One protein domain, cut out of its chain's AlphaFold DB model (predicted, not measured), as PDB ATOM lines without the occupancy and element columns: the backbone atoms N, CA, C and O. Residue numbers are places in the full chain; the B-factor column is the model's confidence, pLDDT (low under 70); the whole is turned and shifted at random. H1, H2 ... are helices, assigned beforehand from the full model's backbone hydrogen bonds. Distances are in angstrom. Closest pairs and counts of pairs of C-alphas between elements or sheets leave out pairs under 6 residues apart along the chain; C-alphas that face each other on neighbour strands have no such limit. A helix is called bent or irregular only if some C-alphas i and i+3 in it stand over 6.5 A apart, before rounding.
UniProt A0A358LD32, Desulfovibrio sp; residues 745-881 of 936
ATOM      1  N   SER A 745      91.511  28.697  25.583       90.25
ATOM      2  CA  SER A 745      92.377  28.180  24.507       90.25
ATOM      3  C   SER A 745      91.609  27.546  23.338       90.25
ATOM      4  O   SER A 745      92.013  27.662  22.185       90.25
ATOM      5  N   SER A 746      90.460  26.924  23.618       91.25
ATOM      6  CA  SER A 746      89.571  26.319  22.611       91.25
ATOM      7  C   SER A 746      88.880  27.298  21.652       91.25
ATOM      8  O   SER A 746      88.158  26.827  20.780       91.25
ATOM      9  N   LEU A 747      89.025  28.613  21.836       92.44
ATOM     10  CA  LEU A 747      88.458  29.639  20.948       92.44
ATOM     11  C   LEU A 747      89.495  30.256  19.997       92.44
ATOM     12  O   LEU A 747      89.145  31.107  19.186       92.44
ATOM     13  N   SER A 748      90.766  29.871  20.118       88.69
ATOM     14  CA  SER A 748      91.863  30.459  19.352       88.69
ATOM     15  C   SER A 748      91.747  30.150  17.855       88.69
ATOM     16  O   SER A 748      91.680  28.984  17.468       88.69
ATOM     17  N   LEU A 749      91.795  31.187  17.010       88.19
ATOM     18  CA  LEU A 749      91.727  31.074  15.542       88.19
ATOM     19  C   LEU A 749      93.126  31.054  14.903       88.19
ATOM     20  O   LEU A 749      93.392  31.738  13.918       88.19
ATOM     21  N   SER A 750      94.059  30.319  15.511       78.81
ATOM     22  CA  SER A 750      95.480  30.375  15.139       78.81
ATOM     23  C   SER A 750      95.843  29.590  13.874       78.81
ATOM     24  O   SER A 750      96.941  29.778  13.343       78.81
ATOM     25  N   HIS A 751      94.984  28.694  13.378       80.38
ATOM     26  CA  HIS A 751      95.288  27.939  12.161       80.38
ATOM     27  C   HIS A 751      94.909  28.740  10.917       80.38
ATOM     28  O   HIS A 751      93.922  29.470  10.902       80.38
ATOM     29  N   ALA A 752      95.661  28.537   9.830       71.19
ATOM     30  CA  ALA A 752      95.515  29.307   8.591       71.19
ATOM     31  C   ALA A 752      94.088  29.316   8.002       71.19
ATOM     32  O   ALA A 752      93.728  30.280   7.341       71.19
ATOM     33  N   ASN A 753      93.282  28.280   8.269       82.06
ATOM     34  CA  ASN A 753      91.926  28.145   7.730       82.06
ATOM     35  C   ASN A 753      90.824  28.470   8.756       82.06
ATOM     36  O   ASN A 753      89.646  28.343   8.428       82.06
ATOM     37  N   ASP A 754      91.160  28.819  10.002       86.44
ATOM     38  CA  ASP A 754      90.150  29.078  11.041       86.44
ATOM     39  C   ASP A 754      89.391  30.380  10.751       86.44
ATOM     40  O   ASP A 754      88.170  30.435  10.888       86.44
ATOM     41  N   VAL A 755      90.100  31.404  10.266       88.75
ATOM     42  CA  VAL A 755      89.517  32.684   9.833       88.75
ATOM     43  C   VAL A 755      88.568  32.496   8.648       88.75
ATOM     44  O   VAL A 755      87.445  33.006   8.677       88.75
ATOM     45  N   ASP A 756      88.979  31.725   7.637       88.75
ATOM     46  CA  ASP A 756      88.130  31.401   6.483       88.75
ATOM     47  C   ASP A 756      86.866  30.653   6.932       88.75
ATOM     48  O   ASP A 756      85.756  30.996   6.530       88.75
ATOM     49  N   PHE A 757      87.017  29.711   7.867       89.94
ATOM     50  CA  PHE A 757      85.910  28.924   8.401       89.94
ATOM     51  C   PHE A 757      84.883  29.765   9.176       89.94
ATOM     52  O   PHE A 757      83.679  29.564   9.024       89.94
ATOM     53  N   VAL A 758      85.330  30.722   9.998       92.75
ATOM     54  CA  VAL A 758      84.429  31.671  10.683       92.75
ATOM     55  C   VAL A 758      83.760  32.610   9.675       92.75
ATOM     56  O   VAL A 758      82.575  32.914   9.810       92.75
ATOM     57  N   THR A 759      84.487  33.032   8.640       92.56
ATOM     58  CA  THR A 759      83.944  33.875   7.563       92.56
ATOM     59  C   THR A 759      82.824  33.157   6.812       92.56
ATOM     60  O   THR A 759      81.770  33.742   6.557       92.56
ATOM     61  N   GLU A 760      83.004  31.874   6.500       91.19
ATOM     62  CA  GLU A 760      81.955  31.063   5.882       91.19
ATOM     63  C   GLU A 760      80.784  30.812   6.842       91.19
ATOM     64  O   GLU A 760      79.630  30.847   6.421       91.19
ATOM     65  N   ALA A 761      81.045  30.648   8.144       93.06
ATOM     66  CA  ALA A 761      79.987  30.549   9.151       93.06
ATOM     67  C   ALA A 761      79.085  31.781   9.184       93.06
ATOM     68  O   ALA A 761      77.863  31.637   9.223       93.06
ATOM     69  N   TYR A 762      79.676  32.973   9.109       94.00
ATOM     70  CA  TYR A 762      78.926  34.219   9.002       94.00
ATOM     71  C   TYR A 762      78.066  34.255   7.732       94.00
ATOM     72  O   TYR A 762      76.873  34.524   7.818       94.00
ATOM     73  N   ARG A 763      78.622  33.903   6.564       92.12
ATOM     74  CA  ARG A 763      77.864  33.869   5.295       92.12
ATOM     75  C   ARG A 763      76.688  32.900   5.327       92.12
ATOM     76  O   ARG A 763      75.636  33.196   4.770       92.12
ATOM     77  N   VAL A 764      76.868  31.731   5.941       92.31
ATOM     78  CA  VAL A 764      75.799  30.734   6.088       92.31
ATOM     79  C   VAL A 764      74.706  31.238   7.029       92.31
ATOM     80  O   VAL A 764      73.531  31.007   6.751       92.31
ATOM     81  N   LEU A 765      75.073  31.925   8.114       92.81
ATOM     82  CA  LEU A 765      74.109  32.521   9.037       92.81
ATOM     83  C   LEU A 765      73.328  33.665   8.372       92.81
ATOM     84  O   LEU A 765      72.105  33.652   8.405       92.81
ATOM     85  N   ASP A 766      74.016  34.571   7.674       91.75
ATOM     86  CA  ASP A 766      73.399  35.669   6.913       91.75
ATOM     87  C   ASP A 766      72.446  35.140   5.824       91.75
ATOM     88  O   ASP A 766      71.304  35.585   5.694       91.75
ATOM     89  N   TRP A 767      72.862  34.096   5.094       92.56
ATOM     90  CA  TRP A 767      71.986  33.389   4.158       92.56
ATOM     91  C   TRP A 767      70.735  32.827   4.835       92.56
ATOM     92  O   TRP A 767      69.646  32.946   4.276       92.56
ATOM     93  N   TYR A 768      70.879  32.217   6.014       92.44
ATOM     94  CA  TYR A 768      69.758  31.661   6.766       92.44
ATOM     95  C   TYR A 768      68.779  32.751   7.218       92.44
ATOM     96  O   TYR A 768      67.569  32.597   7.038       92.44
ATOM     97  N   ASP A 769      69.287  33.868   7.736       90.12
ATOM     98  CA  ASP A 769      68.469  34.990   8.200       90.12
ATOM     99  C   ASP A 769      67.671  35.625   7.046       90.12
ATOM    100  O   ASP A 769      66.490  35.948   7.204       90.12
ATOM    101  N   MET A 770      68.250  35.686   5.839       91.31
ATOM    102  CA  MET A 770      67.556  36.131   4.621       91.31
ATOM    103  C   MET A 770      66.393  35.223   4.178       91.31
ATOM    104  O   MET A 770      65.591  35.637   3.337       91.31
ATOM    105  N   LEU A 771      66.260  34.004   4.718       88.75
ATOM    106  CA  LEU A 771      65.122  33.120   4.432       88.75
ATOM    107  C   LEU A 771      63.865  33.472   5.246       88.75
ATOM    108  O   LEU A 771      62.796  32.939   4.944       88.75
ATOM    109  N   TYR A 772      63.968  34.347   6.257       85.69
ATOM    110  CA  TYR A 772      62.862  34.759   7.139       85.69
ATOM    111  C   TYR A 772      62.097  33.581   7.775       85.69
ATOM    112  O   TYR A 772      60.875  33.624   7.949       85.69
ATOM    113  N   LEU A 773      62.812  32.504   8.119       86.06
ATOM    114  CA  LEU A 773      62.227  31.332   8.774       86.06
ATOM    115  C   LEU A 773      61.831  31.648  10.227       86.06
ATOM    116  O   LEU A 773      62.405  32.506  10.888       86.06
ATOM    117  N   THR A 774      60.836  30.929  10.752       81.81
ATOM    118  CA  THR A 774      60.324  31.151  12.118       81.81
ATOM    119  C   THR A 774      61.233  30.598  13.222       81.81
ATOM    120  O   THR A 774      61.093  30.981  14.382       81.81
ATOM    121  N   GLU A 775      62.099  29.636  12.894       85.69
ATOM    122  CA  GLU A 775      63.024  28.994  13.836       85.69
ATOM    123  C   GLU A 775      64.204  29.949  14.092       85.69
ATOM    124  O   GLU A 775      64.920  30.309  13.167       85.69
ATOM    125  N   LYS A 776      64.382  30.413  15.337       87.56
ATOM    126  CA  LYS A 776      65.493  31.311  15.698       87.56
ATOM    127  C   LYS A 776      66.750  30.515  16.035       87.56
ATOM    128  O   LYS A 776      66.659  29.512  16.743       87.56
ATOM    129  N   ILE A 777      67.900  31.014  15.593       92.31
ATOM    130  CA  ILE A 777      69.215  30.430  15.872       92.31
ATOM    131  C   ILE A 777      69.756  30.930  17.211       92.31
ATOM    132  O   ILE A 777      69.696  32.119  17.527       92.31
ATOM    133  N   ASP A 778      70.315  30.017  18.001       93.94
ATOM    134  CA  ASP A 778      71.162  30.358  19.139       93.94
ATOM    135  C   ASP A 778      72.575  30.720  18.637       93.94
ATOM    136  O   ASP A 778      73.441  29.851  18.480       93.94
ATOM    137  N   ASN A 779      72.807  32.009  18.347       94.25
ATOM    138  CA  ASN A 779      74.088  32.505  17.820       94.25
ATOM    139  C   ASN A 779      75.272  32.161  18.731       94.25
ATOM    140  O   ASN A 779      76.353  31.842  18.233       94.25
ATOM    141  N   LEU A 780      75.072  32.184  20.055       95.19
ATOM    142  CA  LEU A 780      76.108  31.806  21.010       95.19
ATOM    143  C   LEU A 780      76.534  30.357  20.766       95.19
ATOM    144  O   LEU A 780      77.715  30.093  20.545       95.19
ATOM    145  N   LEU A 781      75.586  29.417  20.751       95.56
ATOM    146  CA  LEU A 781      75.893  28.014  20.469       95.56
ATOM    147  C   LEU A 781      76.551  27.845  19.097       95.56
ATOM    148  O   LEU A 781      77.567  27.157  18.992       95.56
ATOM    149  N   PHE A 782      75.985  28.456  18.056       96.12
ATOM    150  CA  PHE A 782      76.482  28.321  16.690       96.12
ATOM    151  C   PHE A 782      77.949  28.757  16.574       96.12
ATOM    152  O   PHE A 782      78.795  27.961  16.161       96.12
ATOM    153  N   PHE A 783      78.290  29.966  17.029       95.50
ATOM    154  CA  PHE A 783      79.668  30.458  16.963       95.50
ATOM    155  C   PHE A 783      80.608  29.735  17.931       95.50
ATOM    156  O   PHE A 783      81.767  29.512  17.583       95.50
ATOM    157  N   LEU A 784      80.138  29.273  19.098       95.31
ATOM    158  CA  LEU A 784      80.950  28.410  19.964       95.31
ATOM    159  C   LEU A 784      81.287  27.083  19.275       95.31
ATOM    160  O   LEU A 784      82.422  26.624  19.389       95.31
ATOM    161  N   LEU A 785      80.357  26.461  18.540       94.25
ATOM    162  CA  LEU A 785      80.642  25.252  17.752       94.25
ATOM    163  C   LEU A 785      81.664  25.531  16.643       94.25
ATOM    164  O   LEU A 785      82.579  24.728  16.452       94.25
ATOM    165  N   VAL A 786      81.525  26.665  15.947       93.69
ATOM    166  CA  VAL A 786      82.415  27.101  14.858       93.69
ATOM    167  C   VAL A 786      83.834  27.358  15.363       93.69
ATOM    168  O   VAL A 786      84.772  26.744  14.855       93.69
ATOM    169  N   MET A 787      83.995  28.200  16.388       93.56
ATOM    170  CA  MET A 787      85.306  28.582  16.932       93.56
ATOM    171  C   MET A 787      86.001  27.431  17.671       93.56
ATOM    172  O   MET A 787      87.222  27.379  17.706       93.56
ATOM    173  N   SER A 788      85.246  26.466  18.209       92.50
ATOM    174  CA  SER A 788      85.795  25.264  18.865       92.50
ATOM    175  C   SER A 788      85.858  24.035  17.945       92.50
ATOM    176  O   SER A 788      85.722  22.878  18.381       92.50
ATOM    177  N   LYS A 789      86.044  24.262  16.643       88.56
ATOM    178  CA  LYS A 789      86.257  23.200  15.655       88.56
ATOM    179  C   LYS A 789      87.492  22.375  16.025       88.56
ATOM    180  O   LYS A 789      88.547  22.902  16.343       88.56
ATOM    181  N   GLY A 790      87.361  21.050  15.975       85.00
ATOM    182  CA  GLY A 790      88.467  20.130  16.275       85.00
ATOM    183  C   GLY A 790      88.777  19.942  17.766       85.00
ATOM    184  O   GLY A 790      89.587  19.086  18.105       85.00
ATOM    185  N   VAL A 791      88.092  20.668  18.654       91.12
ATOM    186  CA  VAL A 791      88.244  20.557  20.110       91.12
ATOM    187  C   VAL A 791      87.517  19.315  20.640       91.12
ATOM    188  O   VAL A 791      86.427  18.959  20.167       91.12
ATOM    189  N   SER A 792      88.093  18.643  21.641       92.56
ATOM    190  CA  SER A 792      87.479  17.459  22.254       92.56
ATOM    191  C   SER A 792      86.192  17.801  23.022       92.56
ATOM    192  O   SER A 792      85.976  18.930  23.457       92.56
ATOM    193  N   THR A 793      85.308  16.818  23.242       92.56
ATOM    194  CA  THR A 793      84.083  17.036  24.039       92.56
ATOM    195  C   THR A 793      84.395  17.470  25.476       92.56
ATOM    196  O   THR A 793      83.635  18.243  26.054       92.56
ATOM    197  N   GLY A 794      85.515  17.004  26.045       92.56
ATOM    198  CA  GLY A 794      85.961  17.392  27.385       92.56
ATOM    199  C   GLY A 794      86.399  18.854  27.460       92.56
ATOM    200  O   GLY A 794      85.946  19.580  28.336       92.56
ATOM    201  N   GLU A 795      87.213  19.310  26.509       93.81
ATOM    202  CA  GLU A 795      87.646  20.712  26.430       93.81
ATOM    203  C   GLU A 795      86.484  21.658  26.111       93.81
ATOM    204  O   GLU A 795      86.381  22.722  26.712       93.81
ATOM    205  N   PHE A 796      85.557  21.254  25.232       95.56
ATOM    206  CA  PHE A 796      84.350  22.040  24.968       95.56
ATOM    207  C   PHE A 796      83.486  22.177  26.226       95.56
ATOM    208  O   PHE A 796      82.980  23.257  26.503       95.56
ATOM    209  N   LYS A 797      83.360  21.116  27.034       95.31
ATOM    210  CA  LYS A 797      82.697  21.209  28.340       95.31
ATOM    211  C   LYS A 797      83.423  22.194  29.270       95.31
ATOM    212  O   LYS A 797      82.754  23.019  29.882       95.31
ATOM    213  N   GLY A 798      84.757  22.154  29.318       94.88
ATOM    214  CA  GLY A 798      85.570  23.106  30.090       94.88
ATOM    215  C   GLY A 798      85.362  24.565  29.665       94.88
ATOM    216  O   GLY A 798      85.231  25.438  30.518       94.88
ATOM    217  N   LEU A 799      85.217  24.822  28.361       95.81
ATOM    218  CA  LEU A 799      84.848  26.136  27.824       95.81
ATOM    219  C   LEU A 799      83.472  26.598  28.336       95.81
ATOM    220  O   LEU A 799      83.332  27.733  28.790       95.81
ATOM    221  N   LEU A 800      82.459  25.725  28.303       96.25
ATOM    222  CA  LEU A 800      81.120  26.071  28.795       96.25
ATOM    223  C   LEU A 800      81.109  26.340  30.310       96.25
ATOM    224  O   LEU A 800      80.410  27.240  30.779       96.25
ATOM    225  N   GLU A 801      81.910  25.594  31.073       93.50
ATOM    226  CA  GLU A 801      82.107  25.809  32.510       93.50
ATOM    227  C   GLU A 801      82.850  27.128  32.788       93.50
ATOM    228  O   GLU A 801      82.440  27.884  33.672       93.50
ATOM    229  N   ARG A 802      83.877  27.465  31.991       93.69
ATOM    230  CA  ARG A 802      84.612  28.742  32.083       93.69
ATOM    231  C   ARG A 802      83.706  29.949  31.868       93.69
ATOM    232  O   ARG A 802      83.881  30.951  32.558       93.69
ATOM    233  N   LEU A 803      82.758  29.846  30.940       94.19
ATOM    234  CA  LEU A 803      81.740  30.867  30.670       94.19
ATOM    235  C   LEU A 803      80.581  30.840  31.685       94.19
ATOM    236  O   LEU A 803      79.721  31.713  31.656       94.19
ATOM    237  N   CYS A 804      80.567  29.876  32.612       93.94
ATOM    238  CA  CYS A 804      79.561  29.745  33.667       93.94
ATOM    239  C   CYS A 804      78.116  29.624  33.144       93.94
ATOM    240  O   CYS A 804      77.191  30.168  33.756       93.94
ATOM    241  N   LEU A 805      77.910  28.895  32.038       93.62
ATOM    242  CA  LEU A 805      76.565  28.586  31.540       93.62
ATOM    243  C   LEU A 805      75.774  27.756  32.562       93.62
ATOM    244  O   LEU A 805      76.338  26.983  33.342       93.62
ATOM    245  N   SER A 806      74.444  27.881  32.538       93.56
ATOM    246  CA  SER A 806      73.578  27.063  33.397       93.56
ATOM    247  C   SER A 806      73.720  25.570  33.076       93.56
ATOM    248  O   SER A 806      73.956  25.194  31.929       93.56
ATOM    249  N   SER A 807      73.517  24.696  34.068       91.75
ATOM    250  CA  SER A 807      73.597  23.238  33.872       91.75
ATOM    251  C   SER A 807      72.693  22.746  32.736       91.75
ATOM    252  O   SER A 807      73.109  21.921  31.927       91.75
ATOM    253  N   VAL A 808      71.496  23.328  32.617       94.31
ATOM    254  CA  VAL A 808      70.538  23.037  31.541       94.31
ATOM    255  C   VAL A 808      71.101  23.421  30.167       94.31
ATOM    256  O   VAL A 808      70.996  22.642  29.221       94.31
ATOM    257  N   GLN A 809      71.726  24.598  30.041       94.00
ATOM    258  CA  GLN A 809      72.364  25.017  28.788       94.00
ATOM    259  C   GLN A 809      73.567  24.136  28.444       94.00
ATOM    260  O   GLN A 809      73.706  23.733  27.293       94.00
ATOM    261  N   VAL A 810      74.402  23.786  29.427       95.38
ATOM    262  CA  VAL A 810      75.564  22.908  29.223       95.38
ATOM    263  C   VAL A 810      75.127  21.547  28.682       95.38
ATOM    264  O   VAL A 810      75.665  21.081  27.678       95.38
ATOM    265  N   GLU A 811      74.121  20.920  29.299       95.31
ATOM    266  CA  GLU A 811      73.573  19.640  28.837       95.31
ATOM    267  C   GLU A 811      72.982  19.751  27.428       95.31
ATOM    268  O   GLU A 811      73.292  18.919  26.571       95.31
ATOM    269  N   LYS A 812      72.203  20.808  27.155       95.69
ATOM    270  CA  LYS A 812      71.647  21.087  25.820       95.69
ATOM    271  C   LYS A 812      72.758  21.207  24.772       95.69
ATOM    272  O   LYS A 812      72.687  20.566  23.726       95.69
ATOM    273  N   TYR A 813      73.788  22.006  25.039       96.50
ATOM    274  CA  TYR A 813      74.861  22.292  24.083       96.50
ATOM    275  C   TYR A 813      75.736  21.061  23.827       96.50
ATOM    276  O   TYR A 813      76.077  20.767  22.679       96.50
ATOM    277  N   LEU A 814      76.049  20.286  24.870       96.12
ATOM    278  CA  LEU A 814      76.767  19.017  24.730       96.12
ATOM    279  C   LEU A 814      75.946  17.980  23.964       96.12
ATOM    280  O   LEU A 814      76.497  17.277  23.114       96.12
ATOM    281  N   PHE A 815      74.638  17.903  24.218       95.12
ATOM    282  CA  PHE A 815      73.739  17.024  23.477       95.12
ATOM    283  C   PHE A 815      73.727  17.380  21.987       95.12
ATOM    284  O   PHE A 815      73.977  16.501  21.160       95.12
ATOM    285  N   ILE A 816      73.551  18.658  21.639       95.12
ATOM    286  CA  ILE A 816      73.563  19.127  20.243       95.12
ATOM    287  C   ILE A 816      74.914  18.831  19.575       95.12
ATOM    288  O   ILE A 816      74.945  18.263  18.482       95.12
ATOM    289  N   ARG A 817      76.044  19.107  20.247       94.44
ATOM    290  CA  ARG A 817      77.383  18.764  19.729       94.44
ATOM    291  C   ARG A 817      77.546  17.254  19.519       94.44
ATOM    292  O   ARG A 817      78.135  16.833  18.527       94.44
ATOM    293  N   SER A 818      77.018  16.424  20.418       93.12
ATOM    294  CA  SER A 818      77.078  14.961  20.282       93.12
ATOM    295  C   SER A 818      76.232  14.445  19.113       93.12
ATOM    296  O   SER A 818      76.682  13.569  18.369       93.12
ATOM    297  N   GLN A 819      75.044  15.027  18.899       91.94
ATOM    298  CA  GLN A 819      74.200  14.725  17.745       91.94
ATOM    299  C   GLN A 819      74.909  15.099  16.448       91.94
ATOM    300  O   GLN A 819      74.963  14.274  15.542       91.94
ATOM    301  N   LEU A 820      75.507  16.291  16.383       91.25
ATOM    302  CA  LEU A 820      76.308  16.742  15.248       91.25
ATOM    303  C   LEU A 820      77.405  15.726  14.897       91.25
ATOM    304  O   LEU A 820      77.451  15.238  13.768       91.25
ATOM    305  N   ILE A 821      78.232  15.339  15.874       90.44
ATOM    306  CA  ILE A 821      79.326  14.372  15.674       90.44
ATOM    307  C   ILE A 821      78.791  13.014  15.185       90.44
ATOM    308  O   ILE A 821      79.402  12.378  14.329       90.44
ATOM    309  N   GLY A 822      77.648  12.558  15.708       90.81
ATOM    310  CA  GLY A 822      77.058  11.265  15.347       90.81
ATOM    311  C   GLY A 822      76.268  11.252  14.031       90.81
ATOM    312  O   GLY A 822      76.133  10.194  13.407       90.81
ATOM    313  N   VAL A 823      75.705  12.390  13.617       92.06
ATOM    314  CA  VAL A 823      74.878  12.526  12.407       92.06
ATOM    315  C   VAL A 823      75.723  12.887  11.198       92.06
ATOM    316  O   VAL A 823      75.450  12.373  10.115       92.06
ATOM    317  N   GLN A 824      76.780  13.680  11.370       88.94
ATOM    318  CA  GLN A 824      77.598  14.151  10.258       88.94
ATOM    319  C   GLN A 824      78.104  13.011   9.339       88.94
ATOM    320  O   GLN A 824      77.817  13.065   8.141       88.94
ATOM    321  N   PRO A 825      78.728  11.923   9.840       90.00
ATOM    322  CA  PRO A 825      79.174  10.829   8.970       90.00
ATOM    323  C   PRO A 825      78.017  10.115   8.251       90.00
ATOM    324  O   PRO A 825      78.195   9.523   7.189       90.00
ATOM    325  N   LYS A 826      76.805  10.147   8.825       92.31
ATOM    326  CA  LYS A 826      75.607   9.552   8.214       92.31
ATOM    327  C   LYS A 826      75.076  10.407   7.070       92.31
ATOM    328  O   LYS A 826      74.559   9.837   6.114       92.31
ATOM    329  N   VAL A 827      75.195  11.732   7.169       90.50
ATOM    330  CA  VAL A 827      74.840  12.678   6.101       90.50
ATOM    331  C   VAL A 827      75.823  12.551   4.939       90.50
ATOM    332  O   VAL A 827      75.396  12.417   3.796       90.50
ATOM    333  N   GLU A 828      77.123  12.476   5.228       87.81
ATOM    334  CA  GLU A 828      78.159  12.212   4.216       87.81
ATOM    335  C   GLU A 828      77.898  10.866   3.508       87.81
ATOM    336  O   GLU A 828      77.807  10.804   2.283       87.81
ATOM    337  N   ALA A 829      77.621   9.797   4.265       89.81
ATOM    338  CA  ALA A 829      77.271   8.496   3.690       89.81
ATOM    339  C   ALA A 829      75.919   8.478   2.947       89.81
ATOM    340  O   ALA A 829      75.719   7.650   2.054       89.81
ATOM    341  N   TRP A 830      74.960   9.326   3.332       92.38
ATOM    342  CA  TRP A 830      73.693   9.508   2.615       92.38
ATOM    343  C   TRP A 830      73.945  10.110   1.231       92.38
ATOM    344  O   TRP A 830      73.419   9.595   0.239       92.38
ATOM    345  N   PHE A 831      74.813  11.120   1.178       89.06
ATOM    346  CA  PHE A 831      75.205  11.812  -0.040       89.06
ATOM    347  C   PHE A 831      75.962  10.897  -1.007       89.06
ATOM    348  O   PHE A 831      75.552  10.735  -2.156       89.06
ATOM    349  N   GLU A 832      76.999  10.204  -0.524       87.19
ATOM    350  CA  GLU A 832      77.793   9.265  -1.332       87.19
ATOM    351  C   GLU A 832      76.937   8.148  -1.943       87.19
ATOM    352  O   GLU A 832      77.159   7.720  -3.078       87.19
ATOM    353  N   LYS A 833      75.922   7.682  -1.204       90.38
ATOM    354  CA  LYS A 833      75.010   6.613  -1.637       90.38
ATOM    355  C   LYS A 833      73.815   7.112  -2.451       90.38
ATOM    356  O   LYS A 833      72.972   6.284  -2.792       90.38
ATOM    357  N   LYS A 834      73.722   8.418  -2.744       87.38
ATOM    358  CA  LYS A 834      72.623   9.056  -3.499       87.38
ATOM    359  C   LYS A 834      71.238   8.628  -3.006       87.38
ATOM    360  O   LYS A 834      70.365   8.248  -3.786       87.38
ATOM    361  N   ARG A 835      71.069   8.601  -1.686       89.69
ATOM    362  CA  ARG A 835      69.813   8.192  -1.051       89.69
ATOM    363  C   ARG A 835      68.734   9.279  -1.211       89.69
ATOM    364  O   ARG A 835      69.078  10.446  -1.372       89.69
ATOM    365  N   PRO A 836      67.441   8.917  -1.139       91.56
ATOM    366  CA  PRO A 836      66.339   9.868  -1.305       91.56
ATOM    367  C   PRO A 836      66.266  10.900  -0.167       91.56
ATOM    368  O   PRO A 836      66.792  10.665   0.932       91.56
ATOM    369  N   MET A 837      65.590  12.025  -0.417       91.50
ATOM    370  CA  MET A 837      65.455  13.145   0.526       91.50
ATOM    371  C   MET A 837      64.690  12.768   1.795       91.50
ATOM    372  O   MET A 837      65.051  13.212   2.886       91.50
ATOM    373  N   SER A 838      63.716  11.865   1.698       91.75
ATOM    374  CA  SER A 838      62.998  11.297   2.842       91.75
ATOM    375  C   SER A 838      63.939  10.701   3.892       91.75
ATOM    376  O   SER A 838      63.766  10.893   5.097       91.75
ATOM    377  N   SER A 839      64.998  10.021   3.450       92.31
ATOM    378  CA  SER A 839      65.985   9.430   4.351       92.31
ATOM    379  C   SER A 839      66.899  10.472   5.007       92.31
ATOM    380  O   SER A 839      67.294  10.270   6.155       92.31
ATOM    381  N   LEU A 840      67.172  11.602   4.339       92.31
ATOM    382  CA  LEU A 840      67.850  12.750   4.951       92.31
ATOM    383  C   LEU A 840      66.950  13.418   5.993       92.31
ATOM    384  O   LEU A 840      67.397  13.691   7.104       92.31
ATOM    385  N   HIS A 841      65.664  13.598   5.676       93.12
ATOM    386  CA  HIS A 841      64.686  14.149   6.608       93.12
ATOM    387  C   HIS A 841      64.603  13.315   7.893       93.12
ATOM    388  O   HIS A 841      64.616  13.871   8.987       93.12
ATOM    389  N   LEU A 842      64.621  11.982   7.802       91.38
ATOM    390  CA  LEU A 842      64.661  11.114   8.986       91.38
ATOM    391  C   LEU A 842      65.925  11.290   9.840       91.38
ATOM    392  O   LEU A 842      65.845  11.123  11.058       91.38
ATOM    393  N   LEU A 843      67.069  11.611   9.224       92.62
ATOM    394  CA  LEU A 843      68.323  11.871   9.934       92.62
ATOM    395  C   LEU A 843      68.324  13.243  10.620       92.62
ATOM    396  O   LEU A 843      68.828  13.348  11.735       92.62
ATOM    397  N   LEU A 844      67.771  14.271   9.966       93.50
ATOM    398  CA  LEU A 844      67.909  15.673  10.376       93.50
ATOM    399  C   LEU A 844      66.700  16.260  11.117       93.50
ATOM    400  O   LEU A 844      66.855  17.277  11.790       93.50
ATOM    401  N   LYS A 845      65.515  15.633  11.068       89.94
ATOM    402  CA  LYS A 845      64.279  16.186  11.666       89.94
ATOM    403  C   LYS A 845      64.375  16.519  13.159       89.94
ATOM    404  O   LYS A 845      63.689  17.415  13.626       89.94
ATOM    405  N   ASN A 846      65.220  15.797  13.897       89.19
ATOM    406  CA  ASN A 846      65.422  15.966  15.342       89.19
ATOM    407  C   ASN A 846      66.786  16.598  15.674       89.19
ATOM    408  O   ASN A 846      67.233  16.524  16.819       89.19
ATOM    409  N   VAL A 847      67.479  17.129  14.666       92.69
ATOM    410  CA  VAL A 847      68.765  17.808  14.815       92.69
ATOM    411  C   VAL A 847      68.502  19.308  14.880       92.69
ATOM    412  O   VAL A 847      67.732  19.850  14.078       92.69
ATOM    413  N   ALA A 848      69.129  19.958  15.859       93.75
ATOM    414  CA  ALA A 848      69.038  21.400  16.047       93.75
ATOM    415  C   ALA A 848      69.613  22.148  14.833       93.75
ATOM    416  O   ALA A 848      70.579  21.679  14.217       93.75
ATOM    417  N   MET A 849      69.023  23.290  14.476       93.88
ATOM    418  CA  MET A 849      69.399  24.023  13.267       93.88
ATOM    419  C   MET A 849      70.863  24.482  13.303       93.88
ATOM    420  O   MET A 849      71.551  24.376  12.293       93.88
ATOM    421  N   GLU A 850      71.390  24.852  14.474       95.06
ATOM    422  CA  GLU A 850      72.793  25.238  14.681       95.06
ATOM    423  C   GLU A 850      73.762  24.149  14.201       95.06
ATOM    424  O   GLU A 850      74.776  24.432  13.564       95.06
ATOM    425  N   ALA A 851      73.438  22.878  14.469       94.38
ATOM    426  CA  ALA A 851      74.244  21.744  14.030       94.38
ATOM    427  C   ALA A 851      74.133  21.509  12.516       94.38
ATOM    428  O   ALA A 851      75.116  21.122  11.884       94.38
ATOM    429  N   ILE A 852      72.959  21.746  11.923       93.38
ATOM    430  CA  ILE A 852      72.767  21.632  10.471       93.38
ATOM    431  C   ILE A 852      73.556  22.724   9.753       93.38
ATOM    432  O   ILE A 852      74.322  22.407   8.846       93.38
ATOM    433  N   LEU A 853      73.445  23.975  10.200       93.62
ATOM    434  CA  LEU A 853      74.216  25.093   9.658       93.62
ATOM    435  C   LEU A 853      75.718  24.847   9.812       93.62
ATOM    436  O   LEU A 853      76.453  24.998   8.843       93.62
ATOM    437  N   TYR A 854      76.182  24.346  10.961       93.38
ATOM    438  CA  TYR A 854      77.590  23.970  11.127       93.38
ATOM    439  C   TYR A 854      78.051  22.929  10.088       93.38
ATOM    440  O   TYR A 854      79.164  23.020   9.566       93.38
ATOM    441  N   MET A 855      77.209  21.939   9.756       91.06
ATOM    442  CA  MET A 855      77.525  20.974   8.694       91.06
ATOM    443  C   MET A 855      77.649  21.652   7.327       91.06
ATOM    444  O   MET A 855      78.556  21.294   6.584       91.06
ATOM    445  N   VAL A 856      76.801  22.639   7.014       90.88
ATOM    446  CA  VAL A 856      76.882  23.435   5.773       90.88
ATOM    447  C   VAL A 856      78.214  24.189   5.693       90.88
ATOM    448  O   VAL A 856      78.889  24.106   4.670       90.88
ATOM    449  N   VAL A 857      78.638  24.841   6.782       90.25
ATOM    450  CA  VAL A 857      79.919  25.579   6.861       90.25
ATOM    451  C   VAL A 857      81.120  24.664   6.603       90.25
ATOM    452  O   VAL A 857      82.109  25.061   5.999       90.25
ATOM    453  N   ARG A 858      81.051  23.396   7.022       86.06
ATOM    454  CA  ARG A 858      82.147  22.426   6.855       86.06
ATOM    455  C   ARG A 858      82.383  21.959   5.413       86.06
ATOM    456  O   ARG A 858      83.405  21.317   5.154       86.06
ATOM    457  N   LEU A 859      81.494  22.271   4.477       77.62
ATOM    458  CA  LEU A 859      81.528  21.769   3.103       77.62
ATOM    459  C   LEU A 859      82.148  22.798   2.138       77.62
ATOM    460  O   LEU A 859      81.436  23.467   1.403       77.62
ATOM    461  N   GLU A 860      83.483  22.898   2.119       56.69
ATOM    462  CA  GLU A 860      84.230  23.959   1.399       56.69
ATOM    463  C   GLU A 860      85.052  23.507   0.163       56.69
ATOM    464  O   GLU A 860      85.919  24.237  -0.310       56.69
ATOM    465  N   LYS A 861      84.855  22.305  -0.401       54.88
ATOM    466  CA  LYS A 861      85.653  21.846  -1.574       54.88
ATOM    467  C   LYS A 861      84.795  21.330  -2.723       54.88
ATOM    468  O   LYS A 861      83.633  21.037  -2.509       54.88
ATOM    469  N   GLU A 862      85.385  21.158  -3.914       47.00
ATOM    470  CA  GLU A 862      84.752  20.824  -5.218       47.00
ATOM    471  C   GLU A 862      83.674  19.713  -5.217       47.00
ATOM    472  O   GLU A 862      82.852  19.663  -6.125       47.00
ATOM    473  N   HIS A 863      83.641  18.830  -4.211       52.03
ATOM    474  CA  HIS A 863      82.621  17.775  -4.055       52.03
ATOM    475  C   HIS A 863      81.504  18.126  -3.042       52.03
ATOM    476  O   HIS A 863      80.484  17.444  -2.980       52.03
ATOM    477  N   GLY A 864      81.703  19.170  -2.238       66.50
ATOM    478  CA  GLY A 864      80.824  19.656  -1.177       66.50
ATOM    479  C   GLY A 864      79.764  20.655  -1.638       66.50
ATOM    480  O   GLY A 864      78.749  20.755  -0.965       66.50
ATOM    481  N   GLU A 865      79.931  21.316  -2.790       77.44
ATOM    482  CA  GLU A 865      78.935  22.258  -3.344       77.44
ATOM    483  C   GLU A 865      77.575  21.593  -3.594       77.44
ATOM    484  O   GLU A 865      76.522  22.134  -3.262       77.44
ATOM    485  N   GLU A 866      77.581  20.369  -4.124       83.00
ATOM    486  CA  GLU A 866      76.342  19.635  -4.359       83.00
ATOM    487  C   GLU A 866      75.686  19.206  -3.037       83.00
ATOM    488  O   GLU A 866      74.480  19.366  -2.876       83.00
ATOM    489  N   LEU A 867      76.456  18.727  -2.053       86.31
ATOM    490  CA  LEU A 867      75.913  18.399  -0.730       86.31
ATOM    491  C   LEU A 867      75.392  19.650  -0.008       86.31
ATOM    492  O   LEU A 867      74.320  19.610   0.590       86.31
ATOM    493  N   LYS A 868      76.109  20.770  -0.117       86.38
ATOM    494  CA  LYS A 868      75.697  22.081   0.385       86.38
ATOM    495  C   LYS A 868      74.359  22.484  -0.227       86.38
ATOM    496  O   LYS A 868      73.429  22.771   0.517       86.38
ATOM    497  N   ARG A 869      74.203  22.370  -1.551       87.38
ATOM    498  CA  ARG A 869      72.930  22.613  -2.253       87.38
ATOM    499  C   ARG A 869      71.792  21.737  -1.728       87.38
ATOM    500  O   ARG A 869      70.697  22.243  -1.494       87.38
ATOM    501  N   GLN A 870      72.037  20.442  -1.525       89.75
ATOM    502  CA  GLN A 870      71.033  19.509  -1.001       89.75
ATOM    503  C   GLN A 870      70.636  19.839   0.450       89.75
ATOM    504  O   GLN A 870      69.455  19.787   0.792       89.75
ATOM    505  N   LEU A 871      71.594  20.220   1.302       91.06
ATOM    506  CA  LEU A 871      71.318  20.665   2.671       91.06
ATOM    507  C   LEU A 871      70.575  22.005   2.697       91.06
ATOM    508  O   LEU A 871      69.615  22.142   3.450       91.06
ATOM    509  N   SER A 872      70.945  22.962   1.844       91.00
ATOM    510  CA  SER A 872      70.226  24.231   1.700       91.00
ATOM    511  C   SER A 872      68.782  24.019   1.239       91.00
ATOM    512  O   SER A 872      67.867  24.622   1.797       91.00
ATOM    513  N   TYR A 873      68.556  23.111   0.282       91.00
ATOM    514  CA  TYR A 873      67.214  22.704  -0.146       91.00
ATOM    515  C   TYR A 873      66.413  22.067   0.997       91.00
ATOM    516  O   TYR A 873      65.231  22.365   1.182       91.00
ATOM    517  N   TYR A 874      67.068  21.233   1.811       93.12
ATOM    518  CA  TYR A 874      66.440  20.643   2.986       93.12
ATOM    519  C   TYR A 874      65.994  21.703   4.003       93.12
ATOM    520  O   TYR A 874      64.867  21.630   4.493       93.12
ATOM    521  N   ILE A 875      66.858  22.680   4.296       91.94
ATOM    522  CA  ILE A 875      66.591  23.768   5.249       91.94
ATOM    523  C   ILE A 875      65.409  24.624   4.785       91.94
ATOM    524  O   ILE A 875      64.483  24.830   5.560       91.94
ATOM    525  N   TYR A 876      65.422  25.097   3.535       89.00
ATOM    526  CA  TYR A 876      64.413  26.036   3.037       89.00
ATOM    527  C   TYR A 876      63.051  25.383   2.747       89.00
ATOM    528  O   TYR A 876      62.020  26.004   2.995       89.00
ATOM    529  N   GLN A 877      63.022  24.144   2.236       88.06
ATOM    530  CA  GLN A 877      61.780  23.516   1.763       88.06
ATOM    531  C   GLN A 877      61.429  22.231   2.523       88.06
ATOM    532  O   GLN A 877      60.421  22.177   3.223       88.06
ATOM    533  N   VAL A 878      62.266  21.192   2.434       89.69
ATOM    534  CA  VAL A 878      61.902  19.826   2.877       89.69
ATOM    535  C   VAL A 878      61.601  19.732   4.379       89.69
ATOM    536  O   VAL A 878      60.768  18.929   4.800       89.69
ATOM    537  N   ARG A 879      62.276  20.522   5.220       88.75
ATOM    538  CA  ARG A 879      62.038  20.555   6.676       88.75
ATOM    539  C   ARG A 879      60.655  21.109   7.029       88.75
ATOM    540  O   ARG A 879      60.110  20.735   8.066       88.75
ATOM    541  N   HIS A 880      60.099  21.967   6.179       87.75
ATOM    542  CA  HIS A 880      58.816  22.638   6.390       87.75
ATOM    543  C   HIS A 880      57.648  21.957   5.666       87.75
ATOM    544  O   HIS A 880      56.506  22.392   5.824       87.75
ATOM    545  N   GLU A 881      57.921  20.881   4.924       88.62
ATOM    546  CA  GLU A 881      56.915  20.100   4.213       88.62
ATOM    547  C   GLU A 881      55.891  19.503   5.192       88.62
ATOM    548  O   GLU A 881      56.242  18.905   6.217       88.62
TER     549      GLU A 881
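What this domain is: This is residues 745 to 881 of the 936 residues of a protein of Desulfovibrio sp (UniProt A0A358LD32). What shape do the atoms make? The short helix H6 sits in the middle, with H1, H2, H4a and H7 packed round it. The bent helix H4 runs along the length of the body, with H3 folded back on its arm H4a towards one end and H5 on its arm H4b towards the other. What is it made of? The printed part has 137 residues with seven named helices, H1 to H7 in that order, and no named strand; its class is all helix. How large is it? It is compact, with a radius of gyration of the C-alphas of 15.0 A, and rounded, spanning 42 by 34 by 29 A.

Where its parts are: Where do the first helices lie? H1, residues 754 to 769, begins with C-alpha 754 at (90.150, 29.078, 11.041) and is 22.7 A long. H2 is residues 779 to 787, and H3 is residues 793 to 802, 14.2 A long. Is the longest helix straight? H4, residues 807 to 832, was assigned as one helix by its hydrogen bonds but is bent, with C-alphas 822 and 825 6.7 A apart. Its arms are H4a, residues 807 to 822, 22.3 A long, and H4b, residues 825 to 832, 10.5 A long. What follows? H5 is residues 837 to 844, H6 is residues 849 to 857, and H7 is residues 864 to 876, 18.1 A long, ending with C-alpha 876 at (64.413, 26.036, 3.037).

How they stand to each other: Which neighbours along the chain form hairpins? H1 and H2 do, with closest C-alphas Val 758 and Val 786 6.5 A apart; H3 and H4a do, with Leu 800 and Val 810 6.4 A apart. So do H4b and H5, with C-alphas of Trp 830 and Leu 840 closest at 7.1 A, and H6 and H7, with those of Val 856 and Lys 868 closest at 5.7 A. What else does the hub touch? H6 touches H1 at a steep tilt of 52 degrees, the closest C-alphas being Ala 761 and Val 857, 5.5 A apart. It touches H2, with C-alphas of Phe 782 and Glu 850 closest at 5.2 A, and residues 816 to 820 of H4a, with those of Leu 820 and Ala 851 closest at 5.5 A. What do the backbones show? In H1, H2, H3, H4a, H4b, H5, H6 and H7 every O i to N i+4 pair is within hydrogen-bond range.

The domain as a whole: How far does it reach? The two C-alphas farthest apart, those of Cys 804 and Lys 834, are 43.1 A apart. Is anything missing or uncertain? The printed part has no cut and no long link. The pLDDT is under 70 at residues 860 to 864, of which 864 belongs to H7.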